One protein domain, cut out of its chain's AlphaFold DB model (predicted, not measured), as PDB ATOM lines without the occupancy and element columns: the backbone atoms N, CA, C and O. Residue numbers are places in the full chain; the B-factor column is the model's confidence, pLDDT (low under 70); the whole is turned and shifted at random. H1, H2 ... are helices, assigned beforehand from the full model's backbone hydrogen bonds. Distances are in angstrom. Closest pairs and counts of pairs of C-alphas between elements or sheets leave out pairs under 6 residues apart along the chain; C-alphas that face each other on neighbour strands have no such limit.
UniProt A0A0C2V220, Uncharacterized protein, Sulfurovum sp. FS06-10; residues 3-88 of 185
ATOM      1  N   TRP A   3     189.739 128.526 158.385       80.00
ATOM      2  CA  TRP A   3     190.361 128.635 157.059       80.00
ATOM      3  C   TRP A   3     189.601 127.896 155.943       80.00
ATOM      4  O   TRP A   3     189.395 128.441 154.861       80.00
ATOM      5  N   ASP A   4     189.131 126.675 156.212       74.94
ATOM      6  CA  ASP A   4     188.347 125.904 155.236       74.94
ATOM      7  C   ASP A   4     186.944 126.491 155.066       74.94
ATOM      8  O   ASP A   4     186.404 126.522 153.965       74.94
ATOM      9  N   TYR A   5     186.363 126.998 156.160       77.88
ATOM     10  CA  TYR A   5     185.039 127.619 156.154       77.88
ATOM     11  C   TYR A   5     184.995 128.893 155.299       77.88
ATOM     12  O   TYR A   5     184.006 129.137 154.615       77.88
ATOM     13  N   ILE A   6     186.073 129.683 155.291       82.44
ATOM     14  CA  ILE A   6     186.179 130.900 154.468       82.44
ATOM     15  C   ILE A   6     186.532 130.621 152.996       82.44
ATOM     16  O   ILE A   6     186.679 131.566 152.223       82.44
ATOM     17  N   GLY A   7     186.698 129.353 152.595       81.56
ATOM     18  CA  GLY A   7     186.899 128.952 151.194       81.56
ATOM     19  C   GLY A   7     188.210 129.428 150.553       81.56
ATOM     20  O   GLY A   7     188.403 129.269 149.353       81.56
ATOM     21  N   GLN A   8     189.139 129.986 151.333       82.38
ATOM     22  CA  GLN A   8     190.410 130.526 150.824       82.38
ATOM     23  C   GLN A   8     191.380 129.432 150.369       82.38
ATOM     24  O   GLN A   8     192.399 129.706 149.728       82.38
ATOM     25  N   GLY A   9     191.069 128.177 150.698       82.50
ATOM     26  CA  GLY A   9     192.017 127.098 150.538       82.50
ATOM     27  C   GLY A   9     192.359 126.754 149.089       82.50
ATOM     28  O   GLY A   9     193.498 126.364 148.821       82.50
ATOM     29  N   GLU A  10     191.409 126.950 148.172       84.19
ATOM     30  CA  GLU A  10     191.595 126.742 146.731       84.19
ATOM     31  C   GLU A  10     192.484 127.820 146.100       84.19
ATOM     32  O   GLU A  10     193.324 127.516 145.251       84.19
ATOM     33  N   PHE A  11     192.348 129.069 146.551       85.62
ATOM     34  CA  PHE A  11     193.118 130.206 146.042       85.62
ATOM     35  C   PHE A  11     194.571 130.177 146.533       85.62
ATOM     36  O   PHE A  11     195.500 130.442 145.762       85.62
ATOM     37  N   TYR A  12     194.789 129.759 147.786       90.56
ATOM     38  CA  TYR A  12     196.112 129.726 148.415       90.56
ATOM     39  C   TYR A  12     196.511 128.320 148.901       90.56
ATOM     40  O   TYR A  12     196.727 128.105 150.096       90.56
ATOM     41  N   PRO A  13     196.718 127.344 147.996       88.56
ATOM     42  CA  PRO A  13     196.944 125.942 148.366       88.56
ATOM     43  C   PRO A  13     198.200 125.727 149.226       88.56
ATOM     44  O   PRO A  13     198.236 124.836 150.074       88.56
ATOM     45  N   ARG A  14     199.243 126.549 149.038       89.75
ATOM     46  CA  ARG A  14     200.458 126.493 149.869       89.75
ATOM     47  C   ARG A  14     200.205 126.972 151.297       89.75
ATOM     48  O   ARG A  14     200.724 126.357 152.224       89.75
ATOM     49  N   ILE A  15     199.405 128.026 151.465       91.50
ATOM     50  CA  ILE A  15     199.000 128.527 152.783       91.50
ATOM     51  C   ILE A  15     198.112 127.490 153.474       91.50
ATOM     52  O   ILE A  15     198.376 127.133 154.616       91.50
ATOM     53  N   SER A  16     197.151 126.904 152.757       90.12
ATOM     54  CA  SER A  16     196.310 125.811 153.266       90.12
ATOM     55  C   SER A  16     197.133 124.634 153.765       90.12
ATOM     56  O   SER A  16     196.877 124.108 154.844       90.12
ATOM     57  N   LYS A  17     198.162 124.237 153.006       89.00
ATOM     58  CA  LYS A  17     199.072 123.169 153.423       89.00
ATOM     59  C   LYS A  17     199.826 123.540 154.701       89.00
ATOM     60  O   LYS A  17     199.971 122.688 155.570       89.00
ATOM     61  N   LEU A  18     200.291 124.783 154.825       89.19
ATOM     62  CA  LEU A  18     200.974 125.261 156.028       89.19
ATOM     63  C   LEU A  18     200.049 125.246 157.250       89.19
ATOM     64  O   LEU A  18     200.421 124.718 158.293       89.19
ATOM     65  N   ILE A  19     198.835 125.771 157.098       88.25
ATOM     66  CA  ILE A  19     197.805 125.795 158.139       88.25
ATOM     67  C   ILE A  19     197.448 124.374 158.583       88.25
ATOM     68  O   ILE A  19     197.405 124.093 159.778       88.25
ATOM     69  N   HIS A  20     197.273 123.455 157.632       86.88
ATOM     70  CA  HIS A  20     197.019 122.052 157.936       86.88
ATOM     71  C   HIS A  20     198.173 121.410 158.720       86.88
ATOM     72  O   HIS A  20     197.931 120.678 159.674       86.88
ATOM     73  N   ILE A  21     199.429 121.710 158.370       87.12
ATOM     74  CA  ILE A  21     200.595 121.224 159.122       87.12
ATOM     75  C   ILE A  21     200.575 121.752 160.564       87.12
ATOM     76  O   ILE A  21     200.855 120.988 161.482       87.12
ATOM     77  N   VAL A  22     200.236 123.027 160.781       86.12
ATOM     78  CA  VAL A  22     200.129 123.605 162.133       86.12
ATOM     79  C   VAL A  22     199.037 122.900 162.947       86.12
ATOM     80  O   VAL A  22     199.299 122.470 164.066       86.12
ATOM     81  N   ASP A  23     197.852 122.711 162.372       84.06
ATOM     82  CA  ASP A  23     196.706 122.061 163.026       84.06
ATOM     83  C   ASP A  23     196.973 120.596 163.389       84.06
ATOM     84  O   ASP A  23     196.708 120.156 164.508       84.06
ATOM     85  N   MET A  24     197.596 119.844 162.480       84.19
ATOM     86  CA  MET A  24     197.999 118.458 162.734       84.19
ATOM     87  C   MET A  24     199.006 118.344 163.881       84.19
ATOM     88  O   MET A  24     199.054 117.316 164.560       84.19
ATOM     89  N   GLN A  25     199.818 119.377 164.110       83.69
ATOM     90  CA  GLN A  25     200.729 119.407 165.248       83.69
ATOM     91  C   GLN A  25     200.073 119.832 166.547       83.69
ATOM     92  O   GLN A  25     200.365 119.235 167.584       83.69
ATOM     93  N   ASP A  26     199.199 120.830 166.498       78.50
ATOM     94  CA  ASP A  26     198.470 121.300 167.674       78.50
ATOM     95  C   ASP A  26     197.568 120.191 168.238       78.50
ATOM     96  O   ASP A  26     197.546 119.926 169.439       78.50
ATOM     97  N   THR A  27     196.937 119.424 167.347       82.94
ATOM     98  CA  THR A  27     196.134 118.239 167.691       82.94
ATOM     99  C   THR A  27     196.969 116.993 168.025       82.94
ATOM    100  O   THR A  27     196.417 115.955 168.392       82.94
ATOM    101  N   GLY A  28     198.301 117.068 167.920       79.44
ATOM    102  CA  GLY A  28     199.221 115.982 168.267       79.44
ATOM    103  C   GLY A  28     199.242 114.803 167.288       79.44
ATOM    104  O   GLY A  28     199.822 113.763 167.608       79.44
ATOM    105  N   VAL A  29     198.641 114.945 166.105       81.25
ATOM    106  CA  VAL A  29     198.614 113.905 165.062       81.25
ATOM    107  C   VAL A  29     199.979 113.762 164.385       81.25
ATOM    108  O   VAL A  29     200.403 112.651 164.062       81.25
ATOM    109  N   GLN A  30     200.701 114.869 164.211       79.56
ATOM    110  CA  GLN A  30     202.061 114.895 163.676       79.56
ATOM    111  C   GLN A  30     202.987 115.653 164.634       79.56
ATOM    112  O   GLN A  30     202.575 116.598 165.294       79.56
ATOM    113  N   LYS A  31     204.258 115.254 164.729       76.44
ATOM    114  CA  LYS A  31     205.279 116.054 165.424       76.44
ATOM    115  C   LYS A  31     206.054 116.886 164.412       76.44
ATOM    116  O   LYS A  31     206.380 116.373 163.345       76.44
ATOM    117  N   ALA A  32     206.380 118.125 164.776       76.25
ATOM    118  CA  ALA A  32     207.325 118.937 164.017       76.25
ATOM    119  C   ALA A  32     208.693 118.284 163.964       76.25
ATOM    120  O   ALA A  32     209.208 117.843 164.995       76.25
ATOM    121  N   GLY A  33     209.286 118.314 162.777       80.31
ATOM    122  CA  GLY A  33     210.732 118.260 162.645       80.31
ATOM    123  C   GLY A  33     211.388 119.527 163.198       80.31
ATOM    124  O   GLY A  33     210.750 120.572 163.368       80.31
ATOM    125  N   ASP A  34     212.687 119.435 163.460       81.50
ATOM    126  CA  ASP A  34     213.482 120.591 163.861       81.50
ATOM    127  C   ASP A  34     213.473 121.653 162.752       81.50
ATOM    128  O   ASP A  34     213.600 121.336 161.568       81.50
ATOM    129  N   PHE A  35     213.336 122.922 163.147       83.25
ATOM    130  CA  PHE A  35     213.290 124.090 162.255       83.25
ATOM    131  C   PHE A  35     212.119 124.123 161.259       83.25
ATOM    132  O   PHE A  35     212.078 124.987 160.382       83.25
ATOM    133  N   GLU A  36     211.121 123.252 161.408       88.06
ATOM    134  CA  GLU A  36     209.856 123.396 160.692       88.06
ATOM    135  C   GLU A  36     209.039 124.560 161.253       88.06
ATOM    136  O   GLU A  36     209.124 124.887 162.437       88.06
ATOM    137  N   TYR A  37     208.189 125.159 160.424       89.06
ATOM    138  CA  TYR A  37     207.420 126.346 160.794       89.06
ATOM    139  C   TYR A  37     206.666 126.236 162.139       89.06
ATOM    140  O   TYR A  37     206.817 127.138 162.964       89.06
ATOM    141  N   PRO A  38     205.954 125.135 162.459       88.44
ATOM    142  CA  PRO A  38     205.319 125.005 163.772       88.44
ATOM    143  C   PRO A  38     206.318 124.917 164.937       88.44
ATOM    144  O   PRO A  38     206.036 125.399 166.034       88.44
ATOM    145  N   SER A  39     207.506 124.339 164.715       86.56
ATOM    146  CA  SER A  39     208.572 124.300 165.725       86.56
ATOM    147  C   SER A  39     209.108 125.701 166.029       86.56
ATOM    148  O   SER A  39     209.374 126.016 167.189       86.56
ATOM    149  N   LEU A  40     209.187 126.561 165.006       91.06
ATOM    150  CA  LEU A  40     209.589 127.959 165.146       91.06
ATOM    151  C   LEU A  40     208.535 128.759 165.917       91.06
ATOM    152  O   LEU A  40     208.892 129.507 166.820       91.06
ATOM    153  N   ILE A  41     207.242 128.543 165.641       89.56
ATOM    154  CA  ILE A  41     206.149 129.145 166.427       89.56
ATOM    155  C   ILE A  41     206.228 128.692 167.889       89.56
ATOM    156  O   ILE A  41     206.137 129.501 168.811       89.56
ATOM    157  N   LYS A  42     206.456 127.399 168.124       87.81
ATOM    158  CA  LYS A  42     206.557 126.845 169.478       87.81
ATOM    159  C   LYS A  42     207.712 127.448 170.283       87.81
ATOM    160  O   LYS A  42     207.612 127.494 171.509       87.81
ATOM    161  N   ALA A  43     208.777 127.909 169.626       89.81
ATOM    162  CA  ALA A  43     209.936 128.514 170.280       89.81
ATOM    163  C   ALA A  43     209.613 129.828 171.013       89.81
ATOM    164  O   ALA A  43     210.372 130.217 171.900       89.81
ATOM    165  N   PHE A  44     208.488 130.479 170.697       91.19
ATOM    166  CA  PHE A  44     208.028 131.665 171.420       91.19
ATOM    167  C   PHE A  44     207.433 131.328 172.798       91.19
ATOM    168  O   PHE A  44     207.453 132.170 173.687       91.19
ATOM    169  N   ASN A  45     206.946 130.104 173.030       87.75
ATOM    170  CA  ASN A  45     206.280 129.761 174.291       87.75
ATOM    171  C   ASN A  45     207.186 129.984 175.514       87.75
ATOM    172  O   ASN A  45     208.270 129.402 175.623       87.75
ATOM    173  N   SER A  46     206.708 130.772 176.480       85.56
ATOM    174  CA  SER A  46     207.367 130.946 177.771       85.56
ATOM    175  C   SER A  46     207.040 129.780 178.707       85.56
ATOM    176  O   SER A  46     206.004 129.122 178.625       85.56
ATOM    177  N   LYS A  47     207.935 129.538 179.670       84.19
ATOM    178  CA  LYS A  47     207.693 128.589 180.769       84.19
ATOM    179  C   LYS A  47     206.704 129.141 181.805       84.19
ATOM    180  O   LYS A  47     206.238 128.384 182.654       84.19
ATOM    181  N   LYS A  48     206.404 130.445 181.770       86.81
ATOM    182  CA  LYS A  48     205.498 131.131 182.701       86.81
ATOM    183  C   LYS A  48     204.151 131.394 182.023       86.81
ATOM    184  O   LYS A  48     203.927 132.453 181.467       86.81
ATOM    185  N   LEU A  49     203.240 130.428 182.089       75.44
ATOM    186  CA  LEU A  49     202.002 130.421 181.291       75.44
ATOM    187  C   LEU A  49     201.011 131.572 181.566       75.44
ATOM    188  O   LEU A  49     200.126 131.800 180.754       75.44
ATOM    189  N   LEU A  50     201.131 132.267 182.701       85.50
ATOM    190  CA  LEU A  50     200.196 133.312 183.150       85.50
ATOM    191  C   LEU A  50     200.910 134.640 183.444       85.50
ATOM    192  O   LEU A  50     200.537 135.356 184.372       85.50
ATOM    193  N   SER A  51     201.999 134.930 182.735       88.81
ATOM    194  CA  SER A  51     202.745 136.180 182.900       88.81
ATOM    195  C   SER A  51     202.599 137.096 181.691       88.81
ATOM    196  O   SER A  51     202.392 136.635 180.573       88.81
ATOM    197  N   GLU A  52     202.855 138.385 181.908       91.00
ATOM    198  CA  GLU A  52     203.026 139.382 180.837       91.00
ATOM    199  C   GLU A  52     204.084 138.943 179.807       91.00
ATOM    200  O   GLU A  52     203.995 139.244 178.623       91.00
ATOM    201  N   GLU A  53     205.087 138.175 180.249       89.50
ATOM    202  CA  GLU A  53     206.086 137.578 179.360       89.50
ATOM    203  C   GLU A  53     205.445 136.625 178.339       89.50
ATOM    204  O   GLU A  53     205.834 136.644 177.176       89.50
ATOM    205  N   GLN A  54     204.469 135.808 178.745       88.75
ATOM    206  CA  GLN A  54     203.767 134.902 177.835       88.75
ATOM    207  C   GLN A  54     202.864 135.665 176.864       88.75
ATOM    208  O   GLN A  54     202.821 135.296 175.693       88.75
ATOM    209  N   GLU A  55     202.189 136.723 177.316       90.12
ATOM    210  CA  GLU A  55     201.385 137.589 176.439       90.12
ATOM    211  C   GLU A  55     202.263 138.250 175.369       90.12
ATOM    212  O   GLU A  55     201.997 138.115 174.177       90.12
ATOM    213  N   LEU A  56     203.396 138.839 175.768       93.12
ATOM    214  CA  LEU A  56     204.338 139.444 174.825       93.12
ATOM    215  C   LEU A  56     204.888 138.432 173.809       93.12
ATOM    216  O   LEU A  56     205.122 138.767 172.648       93.12
ATOM    217  N   GLN A  57     205.163 137.198 174.236       93.00
ATOM    218  CA  GLN A  57     205.643 136.166 173.319       93.00
ATOM    219  C   GLN A  57     204.549 135.659 172.381       93.00
ATOM    220  O   GLN A  57     204.843 135.348 171.225       93.00
ATOM    221  N   PHE A  58     203.303 135.598 172.850       90.69
ATOM    222  CA  PHE A  58     202.157 135.291 172.005       90.69
ATOM    223  C   PHE A  58     202.019 136.330 170.886       90.69
ATOM    224  O   PHE A  58     201.960 135.945 169.719       90.69
ATOM    225  N   ASP A  59     202.088 137.622 171.212       93.69
ATOM    226  CA  ASP A  59     202.013 138.698 170.213       93.69
ATOM    227  C   ASP A  59     203.126 138.586 169.163       93.69
ATOM    228  O   ASP A  59     202.870 138.688 167.964       93.69
ATOM    229  N   LYS A  60     204.357 138.277 169.587       95.38
ATOM    230  CA  LYS A  60     205.484 138.047 168.666       95.38
ATOM    231  C   LYS A  60     205.281 136.829 167.767       95.38
ATOM    232  O   LYS A  60     205.644 136.870 166.591       95.38
ATOM    233  N   ALA A  61     204.716 135.747 168.298       93.56
ATOM    234  CA  ALA A  61     204.395 134.565 167.506       93.56
ATOM    235  C   ALA A  61     203.320 134.880 166.453       93.56
ATOM    236  O   ALA A  61     203.432 134.434 165.308       93.56
ATOM    237  N   VAL A  62     202.315 135.682 166.819       91.69
ATOM    238  CA  VAL A  62     201.278 136.165 165.897       91.69
ATOM    239  C   VAL A  62     201.886 137.060 164.820       91.69
ATOM    240  O   VAL A  62     201.630 136.831 163.640       91.69
ATOM    241  N   GLU A  63     202.730 138.027 165.181       95.44
ATOM    242  CA  GLU A  63     203.403 138.919 164.227       95.44
ATOM    243  C   GLU A  63     204.270 138.136 163.228       95.44
ATOM    244  O   GLU A  63     204.194 138.351 162.012       95.44
ATOM    245  N   PHE A  64     205.044 137.168 163.726       94.06
ATOM    246  CA  PHE A  64     205.809 136.248 162.888       94.06
ATOM    247  C   PHE A  64     204.897 135.483 161.921       94.06
ATOM    248  O   PHE A  64     205.188 135.394 160.723       94.06
ATOM    249  N   ALA A  65     203.776 134.957 162.421       92.19
ATOM    250  CA  ALA A  65     202.850 134.196 161.602       92.19
ATOM    251  C   ALA A  65     202.198 135.050 160.508       92.19
ATOM    252  O   ALA A  65     202.203 134.660 159.338       92.19
ATOM    253  N   VAL A  66     201.708 136.239 160.869       93.25
ATOM    254  CA  VAL A  66     201.112 137.214 159.946       93.25
ATOM    255  C   VAL A  66     202.103 137.606 158.859       93.25
ATOM    256  O   VAL A  66     201.733 137.615 157.685       93.25
ATOM    257  N   THR A  67     203.358 137.868 159.220       95.31
ATOM    258  CA  THR A  67     204.403 138.240 158.257       95.31
ATOM    259  C   THR A  67     204.602 137.143 157.216       95.31
ATOM    260  O   THR A  67     204.517 137.400 156.017       95.31
ATOM    261  N   VAL A  68     204.796 135.897 157.658       93.69
ATOM    262  CA  VAL A  68     205.034 134.770 156.743       93.69
ATOM    263  C   VAL A  68     203.824 134.502 155.853       93.69
ATOM    264  O   VAL A  68     203.979 134.340 154.641       93.69
ATOM    265  N   LEU A  69     202.618 134.478 156.424       91.75
ATOM    266  CA  LEU A  69     201.392 134.228 155.667       91.75
ATOM    267  C   LEU A  69     201.113 135.332 154.643       91.75
ATOM    268  O   LEU A  69     200.743 135.017 153.513       91.75
ATOM    269  N   SER A  70     201.342 136.596 155.007       93.25
ATOM    270  CA  SER A  70     201.176 137.734 154.094       93.25
ATOM    271  C   SER A  70     202.175 137.654 152.945       93.25
ATOM    272  O   SER A  70     201.762 137.638 151.794       93.25
ATOM    273  N   SER A  71     203.462 137.429 153.222       92.94
ATOM    274  CA  SER A  71     204.458 137.264 152.153       92.94
ATOM    275  C   SER A  71     204.150 136.084 151.222       92.94
ATOM    276  O   SER A  71     204.382 136.161 150.017       92.94
ATOM    277  N   MET A  72     203.617 134.976 151.751       93.12
ATOM    278  CA  MET A  72     203.184 133.844 150.923       93.12
ATOM    279  C   MET A  72     201.970 134.179 150.053       93.12
ATOM    280  O   MET A  72     201.872 133.671 148.932       93.12
ATOM    281  N   LYS A  73     201.042 134.981 150.582       93.12
ATOM    282  CA  LYS A  73     199.862 135.462 149.869       93.12
ATOM    283  C   LYS A  73     200.285 136.394 148.735       93.12
ATOM    284  O   LYS A  73     199.960 136.101 147.589       93.12
ATOM    285  N   ASP A  74     201.078 137.413 149.042       93.00
ATOM    286  CA  ASP A  74     201.563 138.400 148.076       93.00
ATOM    287  C   ASP A  74     202.323 137.706 146.936       93.00
ATOM    288  O   ASP A  74     202.011 137.890 145.764       93.00
ATOM    289  N   ALA A  75     203.220 136.771 147.265       90.81
ATOM    290  CA  ALA A  75     203.944 135.991 146.262       90.81
ATOM    291  C   ALA A  75     203.026 135.146 145.358       90.81
ATOM    292  O   ALA A  75     203.371 134.870 144.207       90.81
ATOM    293  N   LYS A  76     201.875 134.681 145.860       91.06
ATOM    294  CA  LYS A  76     200.887 133.959 145.044       91.06
ATOM    295  C   LYS A  76     200.136 134.916 144.126       91.06
ATOM    296  O   LYS A  76     199.960 134.587 142.956       91.06
ATOM    297  N   GLU A  77     199.719 136.063 144.645       92.69
ATOM    298  CA  GLU A  77     198.990 137.081 143.887       92.69
ATOM    299  C   GLU A  77     199.853 137.667 142.768       92.69
ATOM    300  O   GLU A  77     199.403 137.731 141.629       92.69
ATOM    301  N   GLU A  78     201.127 137.963 143.036       91.50
ATOM    302  CA  GLU A  78     202.082 138.401 142.012       91.50
ATOM    303  C   GLU A  78     202.272 137.360 140.894       91.50
ATOM    304  O   GLU A  78     202.424 137.706 139.723       91.50
ATOM    305  N   MET A  79     202.269 136.066 141.237       91.56
ATOM    306  CA  MET A  79     202.364 134.988 140.245       91.56
ATOM    307  C   MET A  79     201.084 134.861 139.415       91.56
ATOM    308  O   MET A  79     201.158 134.580 138.218       91.56
ATOM    309  N   ASP A  80     199.918 135.052 140.029       92.31
ATOM    310  CA  ASP A  80     198.640 135.027 139.319       92.31
ATOM    311  C   ASP A  80     198.494 136.222 138.377       92.31
ATOM    312  O   ASP A  80     198.136 136.016 137.217       92.31
ATOM    313  N   ASP A  81     198.860 137.424 138.825       93.38
ATOM    314  CA  ASP A  81     198.917 138.622 137.982       93.38
ATOM    315  C   ASP A  81     199.870 138.403 136.801       93.38
ATOM    316  O   ASP A  81     199.493 138.587 135.645       93.38
ATOM    317  N   ALA A  82     201.076 137.881 137.054       94.19
ATOM    318  CA  ALA A  82     202.020 137.567 135.985       94.19
ATOM    319  C   ALA A  82     201.453 136.563 134.970       94.19
ATOM    320  O   ALA A  82     201.675 136.690 133.763       94.19
ATOM    321  N   LYS A  83     200.713 135.557 135.444       94.69
ATOM    322  CA  LYS A  83     200.053 134.572 134.584       94.69
ATOM    323  C   LYS A  83     198.956 135.211 133.733       94.69
ATOM    324  O   LYS A  83     198.818 134.835 132.569       94.69
ATOM    325  N   GLU A  84     198.174 136.121 134.300       95.44
ATOM    326  CA  GLU A  84     197.109 136.837 133.597       95.44
ATOM    327  C   GLU A  84     197.673 137.771 132.522       95.44
ATOM    328  O   GLU A  84     197.299 137.641 131.355       95.44
ATOM    329  N   VAL A  85     198.670 138.587 132.870       96.00
ATOM    330  CA  VAL A  85     199.397 139.463 131.936       96.00
ATOM    331  C   VAL A  85     199.969 138.667 130.762       96.00
ATOM    332  O   VAL A  85     199.798 139.031 129.600       96.00
ATOM    333  N   VAL A  86     200.617 137.528 131.033       94.94
ATOM    334  CA  VAL A  86     201.164 136.668 129.971       94.94
ATOM    335  C   VAL A  86     200.055 136.026 129.134       94.94
ATOM    336  O   VAL A  86     200.225 135.841 127.931       94.94
ATOM    337  N   LYS A  87     198.909 135.685 129.723       94.50
ATOM    338  CA  LYS A  87     197.771 135.121 128.984       94.50
ATOM    339  C   LYS A  87     197.135 136.142 128.035       94.50
ATOM    340  O   LYS A  87     196.697 135.748 126.958       94.50
ATOM    341  N   ASN A  88     197.095 137.410 128.432       94.62
ATOM    342  CA  ASN A  88     196.542 138.512 127.636       94.62
ATOM    343  C   ASN A  88     197.562 139.113 126.655       94.62
ATOM    344  O   ASN A  88     197.229 140.007 125.880       94.62
TER     345      ASN A  88
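This is residues 3 to 88 of the 185 residues of an uncharacterized protein of Sulfurovum sp. FS06-10 (UniProt A0A0C2V220). One long straight helix, H3, makes the length of the domain, and the shorter helices H1 and H2 pack on one side of it near its middle and toward its first residues. The last turns of H3, from residue 81, stick out alone at one end, and residues 47 to 52 stick out at the other. The printed part has 86 residues with three named helices, in the order H1, H2, H3, and no named strand, and its class is all helix. The whole is loose, with a radius of gyration of the C-alphas of 16.1 A, and its outline is a rod spanning 56 by 27 by 27 A.

The printed part begins at Trp 3, and residues 3 to 12 come before the first named helix. H1 takes residues 13 to 26 and is 19.9 A long from first to last C-alpha; C-alpha 13 is at (196.944, 125.942, 148.366). H2 takes residues 37 to 42 and is 8.7 A long, beginning with C-alpha 37 at (207.420, 126.346, 160.794). H3 takes residues 52 to 87 and is 52.3 A long, ending with C-alpha 87 at (197.771, 135.121, 128.984). Asn 88 is the last printed residue.

H1 touches H2 with residues 21 to 25 alone, and their closest C-alphas, those of Val 22 and Pro 38, are 5.6 A apart. The two run the same way at a steep tilt of 36 degrees, only just beyond shallow. H1 touches H3 with residues 14 to 15 alone, and H3 touches H1 with residues 69 to 73 alone; the closest C-alphas, those of Ile 15 and Leu 69, are 6.8 A apart. H1 and H3 run opposite ways at a shallow tilt of 24 degrees. H2 and H3 only just touch, with 3 pairs of C-alphas within 8 A, and H3 does so with residues 61 to 65 alone. Their closest C-alphas are those of Ile 41 and Ala 61, 5.8 A apart. They form a helical hairpin, running opposite ways at a shallow tilt of 15 degrees. In H1, H2 and H3 every pair of O i and N i+4 is within hydrogen-bond range.

The C-alphas of Lys 48 and Asn 88 are the two farthest apart, at 56.3 A. Residues 47 to 52 and residues 81 to 88, of which 81 to 87 belong to H3, stand free. Without them the body has 72 residues and spans 40 by 26 by 24 A. The links from H1 to H2, with 10 residues, and from H2 to H3, with 9, are short but not tight. The printed part has no cut. The mean pLDDT of the printed part is 88.3, and no printed residue is under 70.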